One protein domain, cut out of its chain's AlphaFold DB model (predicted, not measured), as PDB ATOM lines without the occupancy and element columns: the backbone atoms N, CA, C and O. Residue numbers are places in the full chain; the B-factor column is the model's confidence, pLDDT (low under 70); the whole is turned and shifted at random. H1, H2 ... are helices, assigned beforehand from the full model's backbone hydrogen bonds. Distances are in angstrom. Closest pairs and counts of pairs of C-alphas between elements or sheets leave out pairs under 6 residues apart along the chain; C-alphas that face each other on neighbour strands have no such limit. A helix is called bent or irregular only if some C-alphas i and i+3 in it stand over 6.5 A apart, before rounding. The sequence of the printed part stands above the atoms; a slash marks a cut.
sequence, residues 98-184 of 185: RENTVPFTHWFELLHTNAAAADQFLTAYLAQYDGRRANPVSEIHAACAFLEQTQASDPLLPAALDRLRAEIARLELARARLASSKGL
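What this domain is: This is residues 98 to 184 of the 185 residues of an uncharacterized protein of Actinobacteria bacterium 13_1_40CM_4_65_12 (UniProt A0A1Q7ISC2). Two helical hairpins make a compact body, H1 with H2 and H3 with H4; the beginning of H1 crosses H3 steeply, and the long helix H4 runs on past the body, so that its residues 173 to 182, with the last two printed residues, stick out as an arm. That arm makes the long axis, and residues 129 to 134, the last residue of H2 and five residues of the link from H2 to H3, stick out too. The printed part has 87 residues with four named helices, in the order H1, H2, H3, H4, and no named strand; the class is all helix. The whole is compact, with a radius of gyration of the C-alphas of 13.9 A, and spans 48 by 23 by 22 A.

How they stand to each other: The longest helix, H4, residues 157 to 182, touches H3, residues 136 to 150, at a shallow tilt of 15 degrees, opposite ways. Their closest C-alphas are those of Val 137 and Ile 168, 5.7 A apart, and the two form a helical hairpin. H3 also touches H1, residues 98 to 113, at a steep tilt of 67 degrees, the same way; H1 touches it with residues 100 to 105 alone, and the closest C-alphas, of Thr 101 and Ala 143, are 5.1 A apart. H1 and H2, residues 115 to 129, form the other helical hairpin: they touch at a shallow tilt of 27 degrees, opposite ways, with residues 107 to 111 of H1 and 117 to 122 of H2 alone. Their closest C-alphas are those of Leu 110 and Ala 118, 5.0 A apart. The helix packing is mostly aligned, but only just, with 2 of 3 touching pairs at a shallow tilt. H1 and H4 are close but not clearly touching, the closest C-alphas being those of Phe 108 and Ala 160, 7.4 A apart. H2 and H3 are also close but not clearly touching, and H2 and H4 are apart. In H3 and H4 every O i to N i+4 pair is within hydrogen-bond range; in H1 it is 9 of 12 and in H2 10 of 11.

Where its parts are: H4 is 37.7 A from first to last C-alpha and ends with C-alpha 182 at (33.123, -20.858, 12.458). H3 is 20.7 A long and begins with C-alpha 136 at (32.654, -19.235, -7.978). H2 is 21.7 A long. H1 is 23.0 A long, begins with C-alpha 98 at (27.183, -21.951, -21.102), and is irregular, but only just: C-alphas 100 and 103 are 6.8 A apart.

The domain as a whole: The two C-alphas farthest apart are those of Ser 153 and Leu 184, at 48.3 A. The printed part has no cut. The link from H1 to H2 is tight, and those from H2 to H3 and from H3 to H4 are short. The mean pLDDT of the printed part is 85.4, and it is under 70 at residues 130 to 134 and 182 to 184.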
ATOM      1  N   ARG A  98      26.754 -22.766 -19.960       74.81
ATOM      2  CA  ARG A  98      27.183 -21.951 -21.102       74.81
ATOM      3  C   ARG A  98      27.122 -20.457 -20.788       74.81
ATOM      4  O   ARG A  98      28.054 -19.740 -21.131       74.81
ATOM      5  N   GLU A  99      26.063 -20.003 -20.125       79.25
ATOM      6  CA  GLU A  99      25.918 -18.618 -19.664       79.25
ATOM      7  C   GLU A  99      27.023 -18.252 -18.666       79.25
ATOM      8  O   GLU A  99      27.695 -17.239 -18.846       79.25
ATOM      9  N   ASN A 100      27.306 -19.127 -17.699       78.44
ATOM     10  CA  ASN A 100      28.363 -18.926 -16.707       78.44
ATOM     11  C   ASN A 100      29.775 -18.928 -17.315       78.44
ATOM     12  O   ASN A 100      30.697 -18.398 -16.702       78.44
ATOM     13  N   THR A 101      29.973 -19.504 -18.505       83.38
ATOM     14  CA  THR A 101      31.272 -19.479 -19.199       83.38
ATOM     15  C   THR A 101      31.498 -18.229 -20.051       83.38
ATOM     16  O   THR A 101      32.651 -17.922 -20.348       83.38
ATOM     17  N   VAL A 102      30.448 -17.474 -20.408       86.75
ATOM     18  CA  VAL A 102      30.568 -16.260 -21.248       86.75
ATOM     19  C   VAL A 102      31.532 -15.215 -20.662       86.75
ATOM     20  O   VAL A 102      32.381 -14.730 -21.414       86.75
ATOM     21  N   PRO A 103      31.490 -14.890 -19.352       87.69
ATOM     22  CA  PRO A 103      32.436 -13.946 -18.751       87.69
ATOM     23  C   PRO A 103      33.896 -14.364 -18.947       87.69
ATOM     24  O   PRO A 103      34.758 -13.523 -19.176       87.69
ATOM     25  N   PHE A 104      34.173 -15.667 -18.904       89.69
ATOM     26  CA  PHE A 104      35.524 -16.205 -19.049       89.69
ATOM     27  C   PHE A 104      35.985 -16.262 -20.504       89.69
ATOM     28  O   PHE A 104      37.175 -16.123 -20.764       89.69
ATOM     29  N   THR A 105      35.058 -16.412 -21.456       89.56
ATOM     30  CA  THR A 105      35.367 -16.203 -22.878       89.56
ATOM     31  C   THR A 105      35.800 -14.760 -23.117       89.56
ATOM     32  O   THR A 105      36.856 -14.536 -23.697       89.56
ATOM     33  N   HIS A 106      35.054 -13.791 -22.578       91.62
ATOM     34  CA  HIS A 106      35.413 -12.377 -22.691       91.62
ATOM     35  C   HIS A 106      36.743 -12.053 -21.996       91.62
ATOM     36  O   HIS A 106      37.594 -11.378 -22.563       91.62
ATOM     37  N   TRP A 107      36.962 -12.577 -20.789       94.00
ATOM     38  CA  TRP A 107      38.243 -12.449 -20.095       94.00
ATOM     39  C   TRP A 107      39.414 -12.991 -20.926       94.00
ATOM     40  O   TRP A 107      40.457 -12.346 -21.012       94.00
ATOM     41  N   PHE A 108      39.238 -14.147 -21.571       92.69
ATOM     42  CA  PHE A 108      40.270 -14.738 -22.418       92.69
ATOM     43  C   PHE A 108      40.534 -13.899 -23.680       92.69
ATOM     44  O   PHE A 108      41.685 -13.701 -24.056       92.69
ATOM     45  N   GLU A 109      39.500 -13.316 -24.291       92.12
ATOM     46  CA  GLU A 109      39.652 -12.336 -25.381       92.12
ATOM     47  C   GLU A 109      40.386 -11.061 -24.924       92.12
ATOM     48  O   GLU A 109      41.195 -10.494 -25.667       92.12
ATOM     49  N   LEU A 110      40.154 -10.611 -23.686       92.94
ATOM     50  CA  LEU A 110      40.887  -9.484 -23.111       92.94
ATOM     51  C   LEU A 110      42.373  -9.803 -22.931       92.94
ATOM     52  O   LEU A 110      43.188  -8.907 -23.117       92.94
ATOM     53  N   LEU A 111      42.762 -11.048 -22.639       92.50
ATOM     54  CA  LEU A 111      44.185 -11.412 -22.544       92.50
ATOM     55  C   LEU A 111      44.939 -11.184 -23.861       92.50
ATOM     56  O   LEU A 111      46.109 -10.808 -23.829       92.50
ATOM     57  N   HIS A 112      44.267 -11.354 -25.001       89.44
ATOM     58  CA  HIS A 112      44.846 -11.101 -26.325       89.44
ATOM     59  C   HIS A 112      45.024  -9.617 -26.641       89.44
ATOM     60  O   HIS A 112      45.912  -9.249 -27.405       89.44
ATOM     61  N   THR A 113      44.166  -8.759 -26.091       91.75
ATOM     62  CA  THR A 113      44.078  -7.346 -26.491       91.75
ATOM     63  C   THR A 113      44.641  -6.391 -25.446       91.75
ATOM     64  O   THR A 113      45.279  -5.399 -25.793       91.75
ATOM     65  N   ASN A 114      44.420  -6.671 -24.163       93.19
ATOM     66  CA  ASN A 114      44.867  -5.865 -23.038       93.19
ATOM     67  C   ASN A 114      44.923  -6.704 -21.746       93.19
ATOM     68  O   ASN A 114      43.939  -6.824 -21.011       93.19
ATOM     69  N   ALA A 115      46.115  -7.212 -21.425       89.88
ATOM     70  CA  ALA A 115      46.343  -8.019 -20.226       89.88
ATOM     71  C   ALA A 115      45.959  -7.297 -18.917       89.88
ATOM     72  O   ALA A 115      45.403  -7.917 -18.013       89.88
ATOM     73  N   ALA A 116      46.174  -5.978 -18.824       91.19
ATOM     74  CA  ALA A 116      45.802  -5.212 -17.635       91.19
ATOM     75  C   ALA A 116      44.275  -5.127 -17.459       91.19
ATOM     76  O   ALA A 116      43.774  -5.212 -16.338       91.19
ATOM     77  N   ALA A 117      43.526  -5.000 -18.559       90.19
ATOM     78  CA  ALA A 117      42.066  -5.033 -18.524       90.19
ATOM     79  C   ALA A 117      41.535  -6.429 -18.163       90.19
ATOM     80  O   ALA A 117      40.571  -6.532 -17.406       90.19
ATOM     81  N   ALA A 118      42.178  -7.497 -18.645       91.44
ATOM     82  CA  ALA A 118      41.830  -8.867 -18.269       91.44
ATOM     83  C   ALA A 118      42.004  -9.105 -16.756       91.44
ATOM     84  O   ALA A 118      41.118  -9.669 -16.109       91.44
ATOM     85  N   ASP A 119      43.102  -8.622 -16.169       90.69
ATOM     86  CA  ASP A 119      43.345  -8.721 -14.726       90.69
ATOM     87  C   ASP A 119      42.335  -7.906 -13.903       90.69
ATOM     88  O   ASP A 119      41.816  -8.392 -12.892       90.69
ATOM     89  N   GLN A 120      42.007  -6.687 -14.343       91.81
ATOM     90  CA  GLN A 120      40.962  -5.874 -13.711       91.81
ATOM     91  C   GLN A 120      39.594  -6.558 -13.785       91.81
ATOM     92  O   GLN A 120      38.878  -6.600 -12.783       91.81
ATOM     93  N   PHE A 121      39.252  -7.139 -14.938       92.31
ATOM     94  CA  PHE A 121      38.005  -7.870 -15.133       92.31
ATOM     95  C   PHE A 121      37.902  -9.070 -14.192       92.31
ATOM     96  O   PHE A 121      36.907  -9.200 -13.481       92.31
ATOM     97  N   LEU A 122      38.928  -9.928 -14.138       90.19
ATOM     98  CA  LEU A 122      38.911 -11.121 -13.288       90.19
ATOM     99  C   LEU A 122      38.829 -10.747 -11.803       90.19
ATOM    100  O   LEU A 122      38.074 -11.355 -11.048       90.19
ATOM    101  N   THR A 123      39.553  -9.704 -11.394       89.69
ATOM    102  CA  THR A 123      39.518  -9.200 -10.016       89.69
ATOM    103  C   THR A 123      38.129  -8.674  -9.651       89.69
ATOM    104  O   THR A 123      37.601  -9.018  -8.595       89.69
ATOM    105  N   ALA A 124      37.512  -7.882 -10.533       89.00
ATOM    106  CA  ALA A 124      36.162  -7.361 -10.333       89.00
ATOM    107  C   ALA A 124      35.111  -8.481 -10.315       89.00
ATOM    108  O   ALA A 124      34.222  -8.466  -9.462       89.00
ATOM    109  N   TYR A 125      35.245  -9.469 -11.209       87.50
ATOM    110  CA  TYR A 125      34.394 -10.656 -11.242       87.50
ATOM    111  C   TYR A 125      34.437 -11.363  -9.890       87.50
ATOM    112  O   TYR A 125      33.408 -11.484  -9.235       87.50
ATOM    113  N   LEU A 126      35.628 -11.745  -9.417       86.31
ATOM    114  CA  LEU A 126      35.803 -12.461  -8.149       86.31
ATOM    115  C   LEU A 126      35.315 -11.652  -6.938       86.31
ATOM    116  O   LEU A 126      34.639 -12.209  -6.075       86.31
ATOM    117  N   ALA A 127      35.569 -10.340  -6.904       84.31
ATOM    118  CA  ALA A 127      35.091  -9.463  -5.833       84.31
ATOM    119  C   ALA A 127      33.554  -9.390  -5.760       84.31
ATOM    120  O   ALA A 127      32.983  -9.258  -4.678       84.31
ATOM    121  N   GLN A 128      32.857  -9.509  -6.895       80.25
ATOM    122  CA  GLN A 128      31.394  -9.507  -6.931       80.25
ATOM    123  C   GLN A 128      30.782 -10.773  -6.298       80.25
ATOM    124  O   GLN A 128      29.650 -10.727  -5.801       80.25
ATOM    125  N   TYR A 129      31.516 -11.894  -6.279       72.44
ATOM    126  CA  TYR A 129      31.043 -13.164  -5.714       72.44
ATOM    127  C   TYR A 129      31.142 -13.241  -4.190       72.44
ATOM    128  O   TYR A 129      30.344 -13.961  -3.592       72.44
ATOM    129  N   ASP A 130      31.998 -12.447  -3.542       63.72
ATOM    130  CA  ASP A 130      32.079 -12.401  -2.072       63.72
ATOM    131  C   ASP A 130      30.750 -11.966  -1.408       63.72
ATOM    132  O   ASP A 130      30.517 -12.241  -0.230       63.72
ATOM    133  N   GLY A 131      29.831 -11.348  -2.166       59.38
ATOM    134  CA  GLY A 131      28.504 -10.929  -1.696       59.38
ATOM    135  C   GLY A 131      27.308 -11.783  -2.149       59.38
ATOM    136  O   GLY A 131      26.199 -11.572  -1.651       59.38
ATOM    137  N   ARG A 132      27.465 -12.735  -3.085       59.94
ATOM    138  CA  ARG A 132      26.347 -13.523  -3.659       59.94
ATOM    139  C   ARG A 132      26.532 -15.024  -3.418       59.94
ATOM    140  O   ARG A 132      27.626 -15.551  -3.518       59.94
ATOM    141  N   ARG A 133      25.431 -15.751  -3.165       54.34
ATOM    142  CA  ARG A 133      25.387 -17.209  -2.869       54.34
ATOM    143  C   ARG A 133      25.853 -18.147  -4.008       54.34
ATOM    144  O   ARG A 133      25.650 -19.355  -3.903       54.34
ATOM    145  N   ALA A 134      26.411 -17.631  -5.097       65.75
ATOM    146  CA  ALA A 134      26.905 -18.463  -6.190       65.75
ATOM    147  C   ALA A 134      28.264 -19.081  -5.815       65.75
ATOM    148  O   ALA A 134      28.993 -18.529  -4.997       65.75
ATOM    149  N   ASN A 135      28.572 -20.267  -6.345       77.94
ATOM    150  CA  ASN A 135      29.800 -20.998  -6.034       77.94
ATOM    151  C   ASN A 135      30.860 -20.707  -7.116       77.94
ATOM    152  O   ASN A 135      30.908 -21.447  -8.107       77.94
ATOM    153  N   PRO A 136      31.717 -19.678  -6.942       81.31
ATOM    154  CA  PRO A 136      32.654 -19.235  -7.978       81.31
ATOM    155  C   PRO A 136      33.625 -20.343  -8.393       81.31
ATOM    156  O   PRO A 136      33.966 -20.459  -9.562       81.31
ATOM    157  N   VAL A 137      33.993 -21.239  -7.471       86.69
ATOM    158  CA  VAL A 137      34.879 -22.377  -7.762       86.69
ATOM    159  C   VAL A 137      34.288 -23.285  -8.844       86.69
ATOM    160  O   VAL A 137      34.973 -23.647  -9.798       86.69
ATOM    161  N   SER A 138      32.996 -23.619  -8.750       83.62
ATOM    162  CA  SER A 138      32.348 -24.479  -9.753       83.62
ATOM    163  C   SER A 138      32.228 -23.817 -11.128       83.62
ATOM    164  O   SER A 138      32.288 -24.505 -12.146       83.62
ATOM    165  N   GLU A 139      32.099 -22.492 -11.166       86.31
ATOM    166  CA  GLU A 139      32.040 -21.723 -12.410       86.31
ATOM    167  C   GLU A 139      33.412 -21.634 -13.075       86.31
ATOM    168  O   GLU A 139      33.520 -21.896 -14.271       86.31
ATOM    169  N   ILE A 140      34.470 -21.376 -12.299       88.94
ATOM    170  CA  ILE A 140      35.843 -21.340 -12.814       88.94
ATOM    171  C   ILE A 140      36.256 -22.727 -13.330       88.94
ATOM    172  O   ILE A 140      36.820 -22.829 -14.416       88.94
ATOM    173  N   HIS A 141      35.901 -23.818 -12.640       89.56
ATOM    174  CA  HIS A 141      36.120 -25.173 -13.168       89.56
ATOM    175  C   HIS A 141      35.393 -25.414 -14.495       89.56
ATOM    176  O   HIS A 141      35.953 -26.012 -15.418       89.56
ATOM    177  N   ALA A 142      34.140 -24.961 -14.605       86.62
ATOM    178  CA  ALA A 142      33.382 -25.073 -15.843       86.62
ATOM    179  C   ALA A 142      34.019 -24.259 -16.979       86.62
ATOM    180  O   ALA A 142      34.031 -24.746 -18.110       86.62
ATOM    181  N   ALA A 143      34.565 -23.082 -16.666       88.00
ATOM    182  CA  ALA A 143      35.283 -22.217 -17.592       88.00
ATOM    183  C   ALA A 143      36.599 -22.824 -18.076       88.00
ATOM    184  O   ALA A 143      36.822 -22.844 -19.282       88.00
ATOM    185  N   CYS A 144      37.420 -23.396 -17.188       90.31
ATOM    186  CA  CYS A 144      38.641 -24.103 -17.584       90.31
ATOM    187  C   CYS A 144      38.336 -25.208 -18.600       90.31
ATOM    188  O   CYS A 144      38.906 -25.222 -19.686       90.31
ATOM    189  N   ALA A 145      37.366 -26.077 -18.291       90.38
ATOM    190  CA  ALA A 145      36.972 -27.163 -19.189       90.38
ATOM    191  C   ALA A 145      36.403 -26.657 -20.526       90.38
ATOM    192  O   ALA A 145      36.554 -27.316 -21.550       90.38
ATOM    193  N   PHE A 146      35.724 -25.506 -20.527       89.19
ATOM    194  CA  PHE A 146      35.216 -24.889 -21.750       89.19
ATOM    195  C   PHE A 146      36.354 -24.323 -22.607       89.19
ATOM    196  O   PHE A 146      36.431 -24.650 -23.787       89.19
ATOM    197  N   LEU A 147      37.272 -23.553 -22.013       90.38
ATOM    198  CA  LEU A 147      38.435 -22.991 -22.705       90.38
ATOM    199  C   LEU A 147      39.342 -24.092 -23.273       90.38
ATOM    200  O   LEU A 147      39.744 -23.999 -24.429       90.38
ATOM    201  N   GLU A 148      39.575 -25.171 -22.519       92.06
ATOM    202  CA  GLU A 148      40.299 -26.361 -22.992       92.06
ATOM    203  C   GLU A 148      39.638 -26.996 -24.228       92.06
ATOM    204  O   GLU A 148      40.334 -27.476 -25.118       92.06
ATOM    205  N   GLN A 149      38.304 -26.981 -24.319       89.88
ATOM    206  CA  GLN A 149      37.571 -27.536 -25.462       89.88
ATOM    207  C   GLN A 149      37.533 -26.594 -26.670       89.88
ATOM    208  O   GLN A 149      37.602 -27.061 -27.805       89.88
ATOM    209  N   THR A 150      37.380 -25.286 -26.450       87.06
ATOM    210  CA  THR A 150      37.135 -24.321 -27.535       87.06
ATOM    211  C   THR A 150      38.386 -23.616 -28.040       87.06
ATOM    212  O   THR A 150      38.391 -23.170 -29.180       87.06
ATOM    213  N   GLN A 151      39.425 -23.500 -27.209       87.88
ATOM    214  CA  GLN A 151      40.640 -22.724 -27.487       87.88
ATOM    215  C   GLN A 151      41.910 -23.587 -27.417       87.88
ATOM    216  O   GLN A 151      42.995 -23.075 -27.170       87.88
ATOM    217  N   ALA A 152      41.795 -24.903 -27.639       86.62
ATOM    218  CA  ALA A 152      42.892 -25.869 -27.490       86.62
ATOM    219  C   ALA A 152      44.179 -25.514 -28.262       86.62
ATOM    220  O   ALA A 152      45.266 -25.933 -27.877       86.62
ATOM    221  N   SER A 153      44.058 -24.772 -29.365       88.06
ATOM    222  CA  SER A 153      45.182 -24.367 -30.218       88.06
ATOM    223  C   SER A 153      45.772 -22.997 -29.864       88.06
ATOM    224  O   SER A 153      46.729 -22.575 -30.510       88.06
ATOM    225  N   ASP A 154      45.209 -22.291 -28.884       90.06
ATOM    226  CA  ASP A 154      45.635 -20.944 -28.519       90.06
ATOM    227  C   ASP A 154      46.909 -20.972 -27.649       90.06
ATOM    228  O   ASP A 154      46.935 -21.653 -26.618       90.06
ATOM    229  N   PRO A 155      47.975 -20.232 -28.013       90.56
ATOM    230  CA  PRO A 155      49.228 -20.225 -27.261       90.56
ATOM    231  C   PRO A 155      49.110 -19.621 -25.853       90.56
ATOM    232  O   PRO A 155      49.941 -19.927 -24.998       90.56
ATOM    233  N   LEU A 156      48.099 -18.785 -25.582       91.62
ATOM    234  CA  LEU A 156      47.865 -18.195 -24.259       91.62
ATOM    235  C   LEU A 156      47.075 -19.121 -23.326       91.62
ATOM    236  O   LEU A 156      47.032 -18.878 -22.116       91.62
ATOM    237  N   LEU A 157      46.477 -20.193 -23.859       91.75
ATOM    238  CA  LEU A 157      45.632 -21.105 -23.092       91.75
ATOM    239  C   LEU A 157      46.342 -21.701 -21.860       91.75
ATOM    240  O   LEU A 157      45.745 -21.644 -20.784       91.75
ATOM    241  N   PRO A 158      47.586 -22.224 -21.936       92.81
ATOM    242  CA  PRO A 158      48.237 -22.816 -20.765       92.81
ATOM    243  C   PRO A 158      48.383 -21.819 -19.607       92.81
ATOM    244  O   PRO A 158      47.988 -22.115 -18.481       92.81
ATOM    245  N   ALA A 159      48.854 -20.602 -19.900       91.00
ATOM    246  CA  ALA A 159      49.033 -19.554 -18.898       91.00
ATOM    247  C   ALA A 159      47.694 -19.088 -18.300       91.00
ATOM    248  O   ALA A 159      47.585 -18.873 -17.091       91.00
ATOM    249  N   ALA A 160      46.654 -18.975 -19.131       91.31
ATOM    250  CA  ALA A 160      45.313 -18.628 -18.679       91.31
ATOM    251  C   ALA A 160      44.720 -19.703 -17.750       91.31
ATOM    252  O   ALA A 160      44.153 -19.379 -16.704       91.31
ATOM    253  N   LEU A 161      44.879 -20.986 -18.089       93.00
ATOM    254  CA  LEU A 161      44.409 -22.093 -17.253       93.00
ATOM    255  C   LEU A 161      45.147 -22.151 -15.917       93.00
ATOM    256  O   LEU A 161      44.505 -22.340 -14.884       93.00
ATOM    257  N   ASP A 162      46.463 -21.944 -15.911       93.62
ATOM    258  CA  ASP A 162      47.245 -21.907 -14.674       93.62
ATOM    259  C   ASP A 162      46.806 -20.754 -13.769       93.62
ATOM    260  O   ASP A 162      46.649 -20.936 -12.557       93.62
ATOM    261  N   ARG A 163      46.494 -19.590 -14.353       91.94
ATOM    262  CA  ARG A 163      45.939 -18.452 -13.615       91.94
ATOM    263  C   ARG A 163      44.592 -18.787 -12.972       91.94
ATOM    264  O   ARG A 163      44.411 -18.535 -11.782       91.94
ATOM    265  N   LEU A 164      43.666 -19.390 -13.719       92.38
ATOM    266  CA  LEU A 164      42.354 -19.787 -13.192       92.38
ATOM    267  C   LEU A 164      42.464 -20.887 -12.122       92.38
ATOM    268  O   LEU A 164      41.765 -20.835 -11.109       92.38
ATOM    269  N   ARG A 165      43.370 -21.857 -12.301       92.69
ATOM    270  CA  ARG A 165      43.652 -22.912 -11.311       92.69
ATOM    271  C   ARG A 165      44.246 -22.342 -10.020       92.69
ATOM    272  O   ARG A 165      43.877 -22.793  -8.937       92.69
ATOM    273  N   ALA A 166      45.103 -21.326 -10.114       92.12
ATOM    274  CA  ALA A 166      45.625 -20.627  -8.942       92.12
ATOM    275  C   ALA A 166      44.511 -19.906  -8.157       92.12
ATOM    276  O   ALA A 166      44.481 -19.981  -6.927       92.12
ATOM    277  N   GLU A 167      43.563 -19.264  -8.846       90.44
ATOM    278  CA  GLU A 167      42.414 -18.629  -8.186       90.44
ATOM    279  C   GLU A 167      41.461 -19.655  -7.554       90.44
ATOM    280  O   GLU A 167      40.982 -19.429  -6.443       90.44
ATOM    281  N   ILE A 168      41.251 -20.822  -8.180       90.25
ATOM    282  CA  ILE A 168      40.520 -21.938  -7.551       90.25
ATOM    283  C   ILE A 168      41.169 -22.315  -6.212       90.25
ATOM    284  O   ILE A 168      40.495 -22.299  -5.181       90.25
ATOM    285  N   ALA A 169      42.479 -22.584  -6.206       90.12
ATOM    286  CA  ALA A 169      43.197 -22.977  -4.994       90.12
ATOM    287  C   ALA A 169      43.111 -21.898  -3.899       90.12
ATOM    288  O   ALA A 169      42.908 -22.200  -2.718       90.12
ATOM    289  N   ARG A 170      43.212 -20.620  -4.286       88.94
ATOM    290  CA  ARG A 170      43.064 -19.483  -3.371       88.94
ATOM    291  C   ARG A 170      41.669 -19.433  -2.741       88.94
ATOM    292  O   ARG A 170      41.564 -19.242  -1.527       88.94
ATOM    293  N   LEU A 171      40.614 -19.609  -3.537       87.31
ATOM    294  CA  LEU A 171      39.223 -19.592  -3.072       87.31
ATOM    295  C   LEU A 171      38.908 -20.775  -2.150       87.31
ATOM    296  O   LEU A 171      38.268 -20.596  -1.112       87.31
ATOM    297  N   GLU A 172      39.378 -21.976  -2.486       88.88
ATOM    298  CA  GLU A 172      39.215 -23.165  -1.642       88.88
ATOM    299  C   GLU A 172      39.887 -22.985  -0.280       88.88
ATOM    300  O   GLU A 172      39.290 -23.270   0.763       88.88
ATOM    301  N   LEU A 173      41.096 -22.427  -0.273       87.50
ATOM    302  CA  LEU A 173      41.846 -22.162   0.947       87.50
ATOM    303  C   LEU A 173      41.180 -21.071   1.804       87.50
ATOM    304  O   LEU A 173      41.085 -21.214   3.027       87.50
ATOM    305  N   ALA A 174      40.657 -20.008   1.184       85.12
ATOM    306  CA  ALA A 174      39.867 -18.990   1.878       85.12
ATOM    307  C   ALA A 174      38.599 -19.588   2.511       85.12
ATOM    308  O   ALA A 174      38.286 -19.314   3.673       85.12
ATOM    309  N   ARG A 175      37.906 -20.479   1.791       82.38
ATOM    310  CA  ARG A 175      36.721 -21.186   2.289       82.38
ATOM    311  C   ARG A 175      37.045 -22.122   3.453       82.38
ATOM    312  O   ARG A 175      36.300 -22.140   4.433       82.38
ATOM    313  N   ALA A 176      38.156 -22.858   3.384       83.94
ATOM    314  CA  ALA A 176      38.619 -23.728   4.465       83.94
ATOM    315  C   ALA A 176      38.923 -22.932   5.748       83.94
ATOM    316  O   ALA A 176      38.491 -23.317   6.837       83.94
ATOM    317  N   ARG A 177      39.580 -21.771   5.618       84.50
ATOM    318  CA  ARG A 177      39.841 -20.852   6.742       84.50
ATOM    319  C   ARG A 177      38.549 -20.332   7.374       84.50
ATOM    320  O   ARG A 177      38.413 -20.349   8.597       84.50
ATOM    321  N   LEU A 178      37.573 -19.925   6.558       80.81
ATOM    322  CA  LEU A 178      36.265 -19.470   7.044       80.81
ATOM    323  C   LEU A 178      35.506 -20.580   7.787       80.81
ATOM    324  O   LEU A 178      34.933 -20.318   8.844       80.81
ATOM    325  N   ALA A 179      35.523 -21.813   7.275       79.38
ATOM    326  CA  ALA A 179      34.893 -22.959   7.932       79.38
ATOM    327  C   ALA A 179      35.546 -23.277   9.289       79.38
ATOM    328  O   ALA A 179      34.837 -23.437  10.283       79.38
ATOM    329  N   SER A 180      36.882 -23.275   9.355       78.19
ATOM    330  CA  SER A 180      37.635 -23.473  10.600       78.19
ATOM    331  C   SER A 180      37.330 -22.387  11.641       78.19
ATOM    332  O   SER A 180      37.088 -22.706  12.801       78.19
ATOM    333  N   SER A 181      37.219 -21.119  11.227       77.06
ATOM    334  CA  SER A 181      36.887 -20.007  12.136       77.06
ATOM    335  C   SER A 181      35.463 -20.058  12.713       77.06
ATOM    336  O   SER A 181      35.215 -19.518  13.788       77.06
ATOM    337  N   LYS A 182      34.518 -20.704  12.012       68.75
ATOM    338  CA  LYS A 182      33.123 -20.858  12.458       68.75
ATOM    339  C   LYS A 182      32.904 -22.077  13.355       68.75
ATOM    340  O   LYS A 182      31.989 -22.034  14.163       68.75
ATOM    341  N   GLY A 183      33.720 -23.127  13.231       59.50
ATOM    342  CA  GLY A 183      33.656 -24.322  14.089       59.50
ATOM    343  C   GLY A 183      34.282 -24.150  15.481       59.50
ATOM    344  O   GLY A 183      34.221 -25.066  16.290       59.50
ATOM    345  N   LEU A 184      34.890 -22.991  15.747       54.22
ATOM    346  CA  LEU A 184      35.486 -22.595  17.030       54.22
ATOM    347  C   LEU A 184      34.554 -21.704  17.880       54.22
ATOM    348  O   LEU A 184      35.006 -21.125  18.867       54.22
TER     349      LEU A 184